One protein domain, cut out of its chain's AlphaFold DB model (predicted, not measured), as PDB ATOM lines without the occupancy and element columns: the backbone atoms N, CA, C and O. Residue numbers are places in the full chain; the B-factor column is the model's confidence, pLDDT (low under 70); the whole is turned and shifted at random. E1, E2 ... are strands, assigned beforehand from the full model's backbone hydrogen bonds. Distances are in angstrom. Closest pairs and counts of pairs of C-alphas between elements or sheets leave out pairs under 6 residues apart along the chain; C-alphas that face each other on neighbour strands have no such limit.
ATOM      1  N   ASP A   3      -1.513  64.153  48.932       86.50
ATOM      2  CA  ASP A   3      -1.374  63.314  50.117       86.50
ATOM      3  C   ASP A   3      -2.310  63.855  51.215       86.50
ATOM      4  O   ASP A   3      -2.455  65.068  51.374       86.50
ATOM      5  N   LEU A   4      -2.977  62.953  51.940       88.38
ATOM      6  CA  LEU A   4      -3.757  63.284  53.136       88.38
ATOM      7  C   LEU A   4      -2.940  62.897  54.367       88.38
ATOM      8  O   LEU A   4      -2.517  61.741  54.489       88.38
ATOM      9  N   GLU A   5      -2.765  63.840  55.285       93.31
ATOM     10  CA  GLU A   5      -1.991  63.652  56.509       93.31
ATOM     11  C   GLU A   5      -2.836  63.947  57.751       93.31
ATOM     12  O   GLU A   5      -3.599  64.912  57.786       93.31
ATOM     13  N   VAL A   6      -2.689  63.114  58.783       92.25
ATOM     14  CA  VAL A   6      -3.299  63.300  60.107       92.25
ATOM     15  C   VAL A   6      -2.194  63.141  61.144       92.25
ATOM     16  O   VAL A   6      -1.496  62.130  61.156       92.25
ATOM     17  N   GLY A   7      -1.985  64.155  61.986       90.50
ATOM     18  CA  GLY A   7      -0.931  64.123  63.011       90.50
ATOM     19  C   GLY A   7       0.491  63.977  62.450       90.50
ATOM     20  O   GLY A   7       1.339  63.368  63.094       90.50
ATOM     21  N   GLY A   8       0.750  64.474  61.235       91.25
ATOM     22  CA  GLY A   8       2.046  64.338  60.553       91.25
ATOM     23  C   GLY A   8       2.311  62.952  59.952       91.25
ATOM     24  O   GLY A   8       3.383  62.719  59.396       91.25
ATOM     25  N   GLN A   9       1.350  62.027  60.032       89.62
ATOM     26  CA  GLN A   9       1.417  60.739  59.354       89.62
ATOM     27  C   GLN A   9       0.561  60.773  58.089       89.62
ATOM     28  O   GLN A   9      -0.633  61.075  58.133       89.62
ATOM     29  N   ARG A  10       1.153  60.396  56.952       89.62
ATOM     30  CA  ARG A  10       0.387  60.198  55.720       89.62
ATOM     31  C   ARG A  10      -0.522  58.980  55.844       89.62
ATOM     32  O   ARG A  10      -0.038  57.863  56.016       89.62
ATOM     33  N   VAL A  11      -1.822  59.206  55.682       91.81
ATOM     34  CA  VAL A  11      -2.872  58.177  55.765       91.81
ATOM     35  C   VAL A  11      -3.471  57.825  54.404       91.81
ATOM     36  O   VAL A  11      -4.038  56.749  54.249       91.81
ATOM     37  N   SER A  12      -3.330  58.695  53.401       89.06
ATOM     38  CA  SER A  12      -3.757  58.405  52.030       89.06
ATOM     39  C   SER A  12      -2.888  59.133  51.009       89.06
ATOM     40  O   SER A  12      -2.256  60.149  51.309       89.06
ATOM     41  N   ARG A  13      -2.849  58.584  49.797       86.06
ATOM     42  CA  ARG A  13      -2.097  59.094  48.656       86.06
ATOM     43  C   ARG A  13      -2.938  58.913  47.403       86.06
ATOM     44  O   ARG A  13      -3.243  57.783  47.032       86.06
ATOM     45  N   ASN A  14      -3.236  60.016  46.725       84.56
ATOM     46  CA  ASN A  14      -4.013  60.014  45.492       84.56
ATOM     47  C   ASN A  14      -3.187  60.514  44.301       84.56
ATOM     48  O   ASN A  14      -2.542  61.572  44.333       84.56
ATOM     49  N   LEU A  15      -3.245  59.741  43.216       84.19
ATOM     50  CA  LEU A  15      -2.703  60.084  41.906       84.19
ATOM     51  C   LEU A  15      -3.853  60.504  40.994       84.19
ATOM     52  O   LEU A  15      -4.707  59.696  40.643       84.19
ATOM     53  N   VAL A  16      -3.857  61.781  40.620       83.75
ATOM     54  CA  VAL A  16      -4.846  62.370  39.713       83.75
ATOM     55  C   VAL A  16      -4.149  62.718  38.405       83.75
ATOM     56  O   VAL A  16      -3.075  63.323  38.414       83.75
ATOM     57  N   PHE A  17      -4.765  62.328  37.294       84.94
ATOM     58  CA  PHE A  17      -4.329  62.673  35.947       84.94
ATOM     59  C   PHE A  17      -5.269  63.738  35.386       84.94
ATOM     60  O   PHE A  17      -6.481  63.636  35.543       84.94
ATOM     61  N   PHE A  18      -4.709  64.755  34.733       87.50
ATOM     62  CA  PHE A  18      -5.474  65.897  34.218       87.50
ATOM     63  C   PHE A  18      -5.981  65.703  32.782       87.50
ATOM     64  O   PHE A  18      -6.613  66.597  32.232       87.50
ATOM     65  N   ASN A  19      -5.702  64.552  32.163       88.19
ATOM     66  CA  ASN A  19      -6.135  64.221  30.808       88.19
ATOM     67  C   ASN A  19      -6.607  62.760  30.738       88.19
ATOM     68  O   ASN A  19      -6.315  61.953  31.628       88.19
ATOM     69  N   ALA A  20      -7.327  62.422  29.669       85.56
ATOM     70  CA  ALA A  20      -7.716  61.057  29.369       85.56
ATOM     71  C   ALA A  20      -6.486  60.169  29.162       85.56
ATOM     72  O   ALA A  20      -5.442  60.596  28.674       85.56
ATOM     73  N   MET A  21      -6.638  58.894  29.508       82.81
ATOM     74  CA  MET A  21      -5.519  57.965  29.608       82.81
ATOM     75  C   MET A  21      -4.709  57.764  28.337       82.81
ATOM     76  O   MET A  21      -3.489  57.666  28.400       82.81
ATOM     77  N   HIS A  22      -5.389  57.720  27.201       83.00
ATOM     78  CA  HIS A  22      -4.769  57.557  25.892       83.00
ATOM     79  C   HIS A  22      -4.055  58.829  25.407       83.00
ATOM     80  O   HIS A  22      -3.296  58.756  24.451       83.00
ATOM     81  N   ASN A  23      -4.272  59.971  26.072       87.81
ATOM     82  CA  ASN A  23      -3.644  61.256  25.754       87.81
ATOM     83  C   ASN A  23      -2.465  61.587  26.678       87.81
ATOM     84  O   ASN A  23      -1.874  62.657  26.560       87.81
ATOM     85  N   LEU A  24      -2.162  60.725  27.654       86.00
ATOM     86  CA  LEU A  24      -1.018  60.935  28.528       86.00
ATOM     87  C   LEU A  24       0.258  60.501  27.812       86.00
ATOM     88  O   LEU A  24       0.403  59.340  27.433       86.00
ATOM     89  N   GLU A  25       1.216  61.415  27.719       87.50
ATOM     90  CA  GLU A  25       2.584  61.109  27.304       87.50
ATOM     91  C   GLU A  25       3.309  60.390  28.447       87.50
ATOM     92  O   GLU A  25       3.995  60.987  29.278       87.50
ATOM     93  N   LEU A  26       3.084  59.081  28.544       85.25
ATOM     94  CA  LEU A  26       3.779  58.239  29.507       85.25
ATOM     95  C   LEU A  26       5.201  57.930  29.014       85.25
ATOM     96  O   LEU A  26       5.418  57.787  27.809       85.25
ATOM     97  N   PRO A  27       6.174  57.756  29.930       85.06
ATOM     98  CA  PRO A  27       7.476  57.211  29.572       85.06
ATOM     99  C   PRO A  27       7.298  55.881  28.830       85.06
ATOM    100  O   PRO A  27       6.632  54.977  29.332       85.06
ATOM    101  N   SER A  28       7.889  55.752  27.642       82.88
ATOM    102  CA  SER A  28       7.663  54.608  26.746       82.88
ATOM    103  C   SER A  28       8.225  53.283  27.270       82.88
ATOM    104  O   SER A  28       7.731  52.219  26.909       82.88
ATOM    105  N   ALA A  29       9.243  53.334  28.133       83.50
ATOM    106  CA  ALA A  29       9.871  52.160  28.729       83.50
ATOM    107  C   ALA A  29      10.417  52.487  30.132       83.50
ATOM    108  O   ALA A  29      11.623  52.693  30.301       83.50
ATOM    109  N   PRO A  30       9.555  52.588  31.160       86.56
ATOM    110  CA  PRO A  30      10.029  52.806  32.517       86.56
ATOM    111  C   PRO A  30      10.875  51.607  32.960       86.56
ATOM    112  O   PRO A  30      10.424  50.463  32.947       86.56
ATOM    113  N   LYS A  31      12.120  51.863  33.369       88.75
ATOM    114  CA  LYS A  31      12.986  50.827  33.936       88.75
ATOM    115  C   LYS A  31      12.516  50.502  35.354       88.75
ATOM    116  O   LYS A  31      12.660  51.331  36.255       88.75
ATOM    117  N   ILE A  32      11.981  49.298  35.542       88.12
ATOM    118  CA  ILE A  32      11.560  48.778  36.847       88.12
ATOM    119  C   ILE A  32      12.654  47.849  37.375       88.12
ATOM    120  O   ILE A  32      12.925  46.793  36.810       88.12
ATOM    121  N   GLU A  33      13.290  48.248  38.469       90.75
ATOM    122  CA  GLU A  33      14.243  47.426  39.208       90.75
ATOM    123  C   GLU A  33      13.502  46.692  40.328       90.75
ATOM    124  O   GLU A  33      12.744  47.304  41.084       90.75
ATOM    125  N   SER A  34      13.723  45.383  40.440       87.94
ATOM    126  CA  SER A  34      13.101  44.540  41.460       87.94
ATOM    127  C   SER A  34      14.162  43.901  42.343       87.94
ATOM    128  O   SER A  34      15.166  43.388  41.849       87.94
ATOM    129  N   THR A  35      13.937  43.916  43.655       89.19
ATOM    130  CA  THR A  35      14.736  43.142  44.612       89.19
ATOM    131  C   THR A  35      13.828  42.244  45.436       89.19
ATOM    132  O   THR A  35      12.786  42.678  45.927       89.19
ATOM    133  N   LEU A  36      14.221  40.978  45.572       86.88
ATOM    134  CA  LEU A  36      13.452  39.957  46.270       86.88
ATOM    135  C   LEU A  36      14.204  39.513  47.521       86.88
ATOM    136  O   LEU A  36      15.304  38.975  47.436       86.88
ATOM    137  N   ASN A  37      13.573  39.691  48.675       87.50
ATOM    138  CA  ASN A  37      14.097  39.268  49.962       87.50
ATOM    139  C   ASN A  37      13.211  38.166  50.533       87.50
ATOM    140  O   ASN A  37      12.007  38.347  50.727       87.50
ATOM    141  N   LYS A  38      13.808  37.010  50.823       83.75
ATOM    142  CA  LYS A  38      13.103  35.905  51.469       83.75
ATOM    143  C   LYS A  38      13.109  36.109  52.979       83.75
ATOM    144  O   LYS A  38      14.162  36.259  53.589       83.75
ATOM    145  N   VAL A  39      11.926  36.075  53.573       83.50
ATOM    146  CA  VAL A  39      11.711  36.045  55.025       83.50
ATOM    147  C   VAL A  39      11.006  34.720  55.346       83.50
ATOM    148  O   VAL A  39      10.485  34.057  54.450       83.50
ATOM    149  N   VAL A  40      11.026  34.252  56.594       82.00
ATOM    150  CA  VAL A  40      10.426  32.955  56.960       82.00
ATOM    151  C   VAL A  40       8.979  32.858  56.440       82.00
ATOM    152  O   VAL A  40       8.120  33.647  56.824       82.00
ATOM    153  N   ARG A  41       8.743  31.901  55.526       77.56
ATOM    154  CA  ARG A  41       7.471  31.640  54.812       77.56
ATOM    155  C   ARG A  41       6.878  32.822  54.014       77.56
ATOM    156  O   ARG A  41       5.741  32.731  53.556       77.56
ATOM    157  N   LYS A  42       7.631  33.906  53.802       82.44
ATOM    158  CA  LYS A  42       7.191  35.102  53.065       82.44
ATOM    159  C   LYS A  42       8.243  35.573  52.065       82.44
ATOM    160  O   LYS A  42       9.443  35.375  52.243       82.44
ATOM    161  N   LEU A  43       7.785  36.229  51.012       83.44
ATOM    162  CA  LEU A  43       8.640  36.911  50.049       83.44
ATOM    163  C   LEU A  43       8.334  38.402  50.118       83.44
ATOM    164  O   LEU A  43       7.177  38.809  50.060       83.44
ATOM    165  N   HIS A  44       9.364  39.220  50.282       86.88
ATOM    166  CA  HIS A  44       9.258  40.670  50.187       86.88
ATOM    167  C   HIS A  44       9.861  41.106  48.859       86.88
ATOM    168  O   HIS A  44      11.061  40.940  48.643       86.88
ATOM    169  N   SER A  45       9.030  41.654  47.982       83.00
ATOM    170  CA  SER A  45       9.453  42.246  46.719       83.00
ATOM    171  C   SER A  45       9.490  43.762  46.867       83.00
ATOM    172  O   SER A  45       8.578  44.371  47.427       83.00
ATOM    173  N   PHE A  46      10.556  44.388  46.393       86.00
ATOM    174  CA  PHE A  46      10.691  45.837  46.378       86.00
ATOM    175  C   PHE A  46      10.856  46.286  44.942       86.00
ATOM    176  O   PHE A  46      11.801  45.864  44.273       86.00
ATOM    177  N   LEU A  47       9.966  47.172  44.506       86.25
ATOM    178  CA  LEU A  47      10.013  47.752  43.175       86.25
ATOM    179  C   LEU A  47      10.517  49.188  43.250       86.25
ATOM    180  O   LEU A  47      10.011  50.021  44.015       86.25
ATOM    181  N   ARG A  48      11.521  49.487  42.429       87.50
ATOM    182  CA  ARG A  48      12.067  50.828  42.253       87.50
ATOM    183  C   ARG A  48      11.962  51.223  40.790       87.50
ATOM    184  O   ARG A  48      12.413  50.502  39.911       87.50
ATOM    185  N   VAL A  49      11.403  52.400  40.550       86.25
ATOM    186  CA  VAL A  49      11.257  52.972  39.212       86.25
ATOM    187  C   VAL A  49      11.730  54.419  39.261       86.25
ATOM    188  O   VAL A  49      11.474  55.113  40.247       86.25
ATOM    189  N   GLN A  50      12.480  54.852  38.247       85.12
ATOM    190  CA  GLN A  50      12.980  56.232  38.152       85.12
ATOM    191  C   GLN A  50      11.978  57.179  37.481       85.12
ATOM    192  O   GLN A  50      11.972  58.373  37.761       85.12
ATOM    193  N   THR A  51      11.131  56.640  36.610       86.88
ATOM    194  CA  THR A  51      10.071  57.356  35.900       86.88
ATOM    195  C   THR A  51       8.713  56.757  36.257       86.88
ATOM    196  O   THR A  51       8.641  55.689  36.862       86.88
ATOM    197  N   LEU A  52       7.620  57.450  35.936       86.31
ATOM    198  CA  LEU A  52       6.278  56.963  36.247       86.31
ATOM    199  C   LEU A  52       6.021  55.618  35.545       86.31
ATOM    200  O   LEU A  52       5.968  55.565  34.317       86.31
ATOM    201  N   ALA A  53       5.806  54.560  36.328       86.75
ATOM    202  CA  ALA A  53       5.271  53.291  35.845       86.75
ATOM    203  C   ALA A  53       3.838  53.132  36.343       86.75
ATOM    204  O   ALA A  53       3.570  53.126  37.547       86.75
ATOM    205  N   ARG A  54       2.903  53.020  35.405       85.81
ATOM    206  CA  ARG A  54       1.478  52.912  35.697       85.81
ATOM    207  C   ARG A  54       1.007  51.469  35.547       85.81
ATOM    208  O   ARG A  54       1.452  50.782  34.637       85.81
ATOM    209  N   SER A  55       0.049  51.074  36.392       82.25
ATOM    210  CA  SER A  55      -0.643  49.781  36.305       82.25
ATOM    211  C   SER A  55       0.347  48.617  36.290       82.25
ATOM    212  O   SER A  55       0.255  47.716  35.460       82.25
ATOM    213  N   VAL A  56       1.324  48.672  37.198       85.25
ATOM    214  CA  VAL A  56       2.361  47.650  37.300       85.25
ATOM    215  C   VAL A  56       1.711  46.357  37.771       85.25
ATOM    216  O   VAL A  56       1.206  46.274  38.890       85.25
ATOM    217  N   GLN A  57       1.722  45.354  36.900       87.00
ATOM    218  CA  GLN A  57       1.228  44.021  37.203       87.00
ATOM    219  C   GLN A  57       2.399  43.107  37.539       87.00
ATOM    220  O   GLN A  57       3.350  42.978  36.767       87.00
ATOM    221  N   ILE A  58       2.304  42.433  38.680       86.44
ATOM    222  CA  ILE A  58       3.245  41.391  39.076       86.44
ATOM    223  C   ILE A  58       2.546  40.041  38.969       86.44
ATOM    224  O   ILE A  58       1.460  39.840  39.516       86.44
ATOM    225  N   SER A  59       3.185  39.105  38.272       86.81
ATOM    226  CA  SER A  59       2.703  37.740  38.070       86.81
ATOM    227  C   SER A  59       3.829  36.734  38.287       86.81
ATOM    228  O   SER A  59       4.969  36.996  37.910       86.81
ATOM    229  N   TYR A  60       3.499  35.566  38.837       85.50
ATOM    230  CA  TYR A  60       4.449  34.477  39.107       85.50
ATOM    231  C   TYR A  60       4.115  33.220  38.289       85.50
ATOM    232  O   TYR A  60       4.252  32.095  38.774       85.50
ATOM    233  N   GLY A  61       3.652  33.428  37.049       87.94
ATOM    234  CA  GLY A  61       3.177  32.357  36.172       87.94
ATOM    235  C   GLY A  61       2.057  31.561  36.840       87.94
ATOM    236  O   GLY A  61       1.102  32.149  37.339       87.94
ATOM    237  N   ASP A  62       2.237  30.244  36.923       87.50
ATOM    238  CA  ASP A  62       1.251  29.298  37.470       87.50
ATOM    239  C   ASP A  62       1.271  29.194  39.006       87.50
ATOM    240  O   ASP A  62       0.549  28.399  39.610       87.50
ATOM    241  N   SER A  63       2.126  29.971  39.678       82.25
ATOM    242  CA  SER A  63       2.222  29.930  41.137       82.25
ATOM    243  C   SER A  63       1.050  30.657  41.787       82.25
ATOM    244  O   SER A  63       0.889  31.866  41.629       82.25
ATOM    245  N   ASN A  64       0.295  29.943  42.620       82.62
ATOM    246  CA  ASN A  64      -0.716  30.559  43.471       82.62
ATOM    247  C   ASN A  64      -0.042  31.280  44.656       82.62
ATOM    248  O   ASN A  64       0.437  30.640  45.600       82.62
ATOM    249  N   ILE A  65       0.051  32.609  44.577       83.19
ATOM    250  CA  ILE A  65       0.691  33.451  45.593       83.19
ATOM    251  C   ILE A  65      -0.275  34.546  46.030       83.19
ATOM    252  O   ILE A  65      -0.805  35.287  45.206       83.19
ATOM    253  N   GLN A  66      -0.438  34.698  47.342       85.50
ATOM    254  CA  GLN A  66      -1.187  35.805  47.914       85.50
ATOM    255  C   GLN A  66      -0.286  37.043  48.006       85.50
ATOM    256  O   GLN A  66       0.808  36.995  48.579       85.50
ATOM    257  N   MET A  67      -0.750  38.156  47.440       83.81
ATOM    258  CA  MET A  67      -0.042  39.437  47.417       83.81
ATOM    259  C   MET A  67      -0.730  40.449  48.328       83.81
ATOM    260  O   MET A  67      -1.953  40.454  48.436       83.81
ATOM    261  N   SER A  68       0.060  41.310  48.972       85.88
ATOM    262  CA  SER A  68      -0.483  42.439  49.745       85.88
ATOM    263  C   SER A  68      -1.008  43.574  48.868       85.88
ATOM    264  O   SER A  68      -1.915  44.272  49.302       85.88
ATOM    265  N   ASP A  69      -0.458  43.743  47.663       81.31
ATOM    266  CA  ASP A  69      -0.891  44.743  46.684       81.31
ATOM    267  C   ASP A  69      -0.419  44.326  45.272       81.31
ATOM    268  O   ASP A  69       0.585  43.615  45.130       81.31
ATOM    269  N   ASN A  70      -1.181  44.701  44.244       79.69
ATOM    270  CA  ASN A  70      -0.912  44.461  42.825       79.69
ATOM    271  C   ASN A  70      -1.716  45.470  41.980       79.69
ATOM    272  O   ASN A  70      -2.757  45.949  42.419       79.69
ATOM    273  N   PHE A  71      -1.279  45.748  40.748       78.19
ATOM    274  CA  PHE A  71      -1.879  46.757  39.855       78.19
ATOM    275  C   PHE A  71      -1.761  48.210  40.353       78.19
ATOM    276  O   PHE A  71      -2.578  49.070  40.010       78.19
ATOM    277  N   SER A  72      -0.711  48.514  41.115       76.56
ATOM    278  CA  SER A  72      -0.441  49.853  41.635       76.56
ATOM    279  C   SER A  72       0.255  50.761  40.604       76.56
ATOM    280  O   SER A  72       0.827  50.326  39.598       76.56
ATOM    281  N   THR A  73       0.175  52.075  40.831       72.38
ATOM    282  CA  THR A  73       0.955  53.075  40.084       72.38
ATOM    283  C   THR A  73       2.170  53.455  40.915       72.38
ATOM    284  O   THR A  73       2.030  53.960  42.024       72.38
ATOM    285  N   CYS A  74       3.364  53.218  40.383       67.75
ATOM    286  CA  CYS A  74       4.560  53.061  41.193       67.75
ATOM    287  C   CYS A  74       5.503  54.269  41.109       67.75
ATOM    288  O   CYS A  74       5.857  54.718  40.017       67.75
ATOM    289  N   CYS A  75       5.975  54.712  42.284       54.84
ATOM    290  CA  CYS A  75       7.094  55.652  42.459       54.84
ATOM    291  C   CYS A  75       8.043  55.249  43.619       54.84
ATOM    292  O   CYS A  75       8.649  56.139  44.213       54.84
ATOM    293  N   ARG A  76       8.180  53.935  43.928       55.41
ATOM    294  CA  ARG A  76       8.929  53.268  45.042       55.41
ATOM    295  C   ARG A  76       7.975  52.624  46.058       55.41
ATOM    296  O   ARG A  76       7.453  53.309  46.934       55.41
ATOM    297  N   GLU A  77       7.779  51.308  45.951       59.03
ATOM    298  CA  GLU A  77       6.827  50.540  46.772       59.03
ATOM    299  C   GLU A  77       7.442  49.245  47.324       59.03
ATOM    300  O   GLU A  77       8.324  48.630  46.716       59.03
ATOM    301  N   ARG A  78       6.981  48.843  48.515       56.25
ATOM    302  CA  ARG A  78       7.325  47.573  49.165       56.25
ATOM    303  C   ARG A  78       6.097  46.677  49.121       56.25
ATOM    304  O   ARG A  78       5.069  47.032  49.685       56.25
ATOM    305  N   LEU A  79       6.258  45.494  48.549       58.12
ATOM    306  CA  LEU A  79       5.226  44.476  48.469       58.12
ATOM    307  C   LEU A  79       5.622  43.283  49.329       58.12
ATOM    308  O   LEU A  79       6.741  42.773  49.266       58.12
ATOM    309  N   SER A  80       4.688  42.839  50.158       62.88
ATOM    310  CA  SER A  80       4.812  41.598  50.919       62.88
ATOM    311  C   SER A  80       3.930  40.514  50.313       62.88
ATOM    312  O   SER A  80       2.841  40.787  49.802       62.88
ATOM    313  N   MET A  81       4.419  39.285  50.336       64.25
ATOM    314  CA  MET A  81       3.762  38.150  49.709       64.25
ATOM    315  C   MET A  81       3.891  36.929  50.604       64.25
ATOM    316  O   MET A  81       4.924  36.712  51.248       64.25
ATOM    317  N   SER A  82       2.860  36.099  50.606       65.00
ATOM    318  CA  SER A  82       2.860  34.812  51.293       65.00
ATOM    319  C   SER A  82       2.371  33.722  50.358       65.00
ATOM    320  O   SER A  82       1.466  33.920  49.548       65.00
ATOM    321  N   ARG A  83       2.981  32.545  50.476       57.09
ATOM    322  CA  ARG A  83       2.494  31.354  49.789       57.09
ATOM    323  C   ARG A  83       1.301  30.827  50.579       57.09
ATOM    324  O   ARG A  83       1.452  30.503  51.753       57.09
ATOM    325  N   SER A  84       0.133  30.766  49.956       51.66
ATOM    326  CA  SER A  84      -1.000  30.022  50.497       51.66
ATOM    327  C   SER A  84      -0.721  28.533  50.297       51.66
ATOM    328  O   SER A  84      -0.635  28.066  49.160       51.66
TER     329      SER A  84
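This is residues 3 to 84 of the 89 residues of an uncharacterized protein of Acidobacteria bacterium (UniProt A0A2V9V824). A strongly twisted, curled sheet of four strands, E3 E4 E8 E6, is the largest part, with the small strand pair E5 and E7 near the end of it where E4 ends and E8 begins. The hairpin of E1 and E2 is set off from this body, and residues 16 to 25 of the link from E2 to E3 stick out as a free loop. The printed part has 82 residues, no named helix and eight strands, E1 to E8 in chain order; the class is all strand, and each of the three sheets, E1 - E2, E3 - E4 - E8 - E6 and E5 - E7, is antiparallel. The whole is loose, with a radius of gyration of the C-alphas of 15.1 A, and flat, spanning 42 by 38 by 20 A.

Begin with E1, residues 3 to 6, and E2, residues 9 to 14: they form an antiparallel hairpin at 153 degrees, with N 4 and O 12 at 3.0 A, within hydrogen-bond range. Go on to E3, residues 32 to 39, and E4, residues 42 to 49, a second antiparallel hairpin at 161 degrees, with N 33 and O 48 at 2.8 A. E1 and E2 are both apart from E3 and E4. Next look at E5, residues 53 to 56, and E7, residues 72 to 74: they are antiparallel neighbours at 160 degrees, with N 74 and O 53 at 2.8 A. The closest C-alphas of E4 and E7 are those of Val 49 and Cys 74, 7.0 A apart. E8, residues 77 to 83, is the antiparallel neighbour of E4 at 154 degrees, with N 79 and O 45 at 2.8 A. E6, residues 65 to 67, is antiparallel to E8 at 147 degrees, with N 66 and O 82 at 3.0 A; E3 and E6 are the edge strands.

Find C-alpha 3 at (-1.374, 63.314, 50.117), where E1 begins; E2 then runs 14.9 A from residue 9 to residue 14. From C-alpha 32 at (11.560, 48.778, 36.847), E3 runs 22.2 A to residue 39, and E4 runs 23.0 A from residue 42 to residue 49. E5, E6 and E7 are shorter. E8 runs 19.9 A from residue 77 to C-alpha 83 at (2.494, 31.354, 49.789).

The two C-alphas farthest apart are those of Asn 23 and Val 40, at 44.4 A. The printed part has no cut. The link from E2 to E3, with 17 residues, is long. In the B-factor column the mean pLDDT of the printed part is 82.1; look for the values under 70 at residues 74 to 84, where the model's confidence is low.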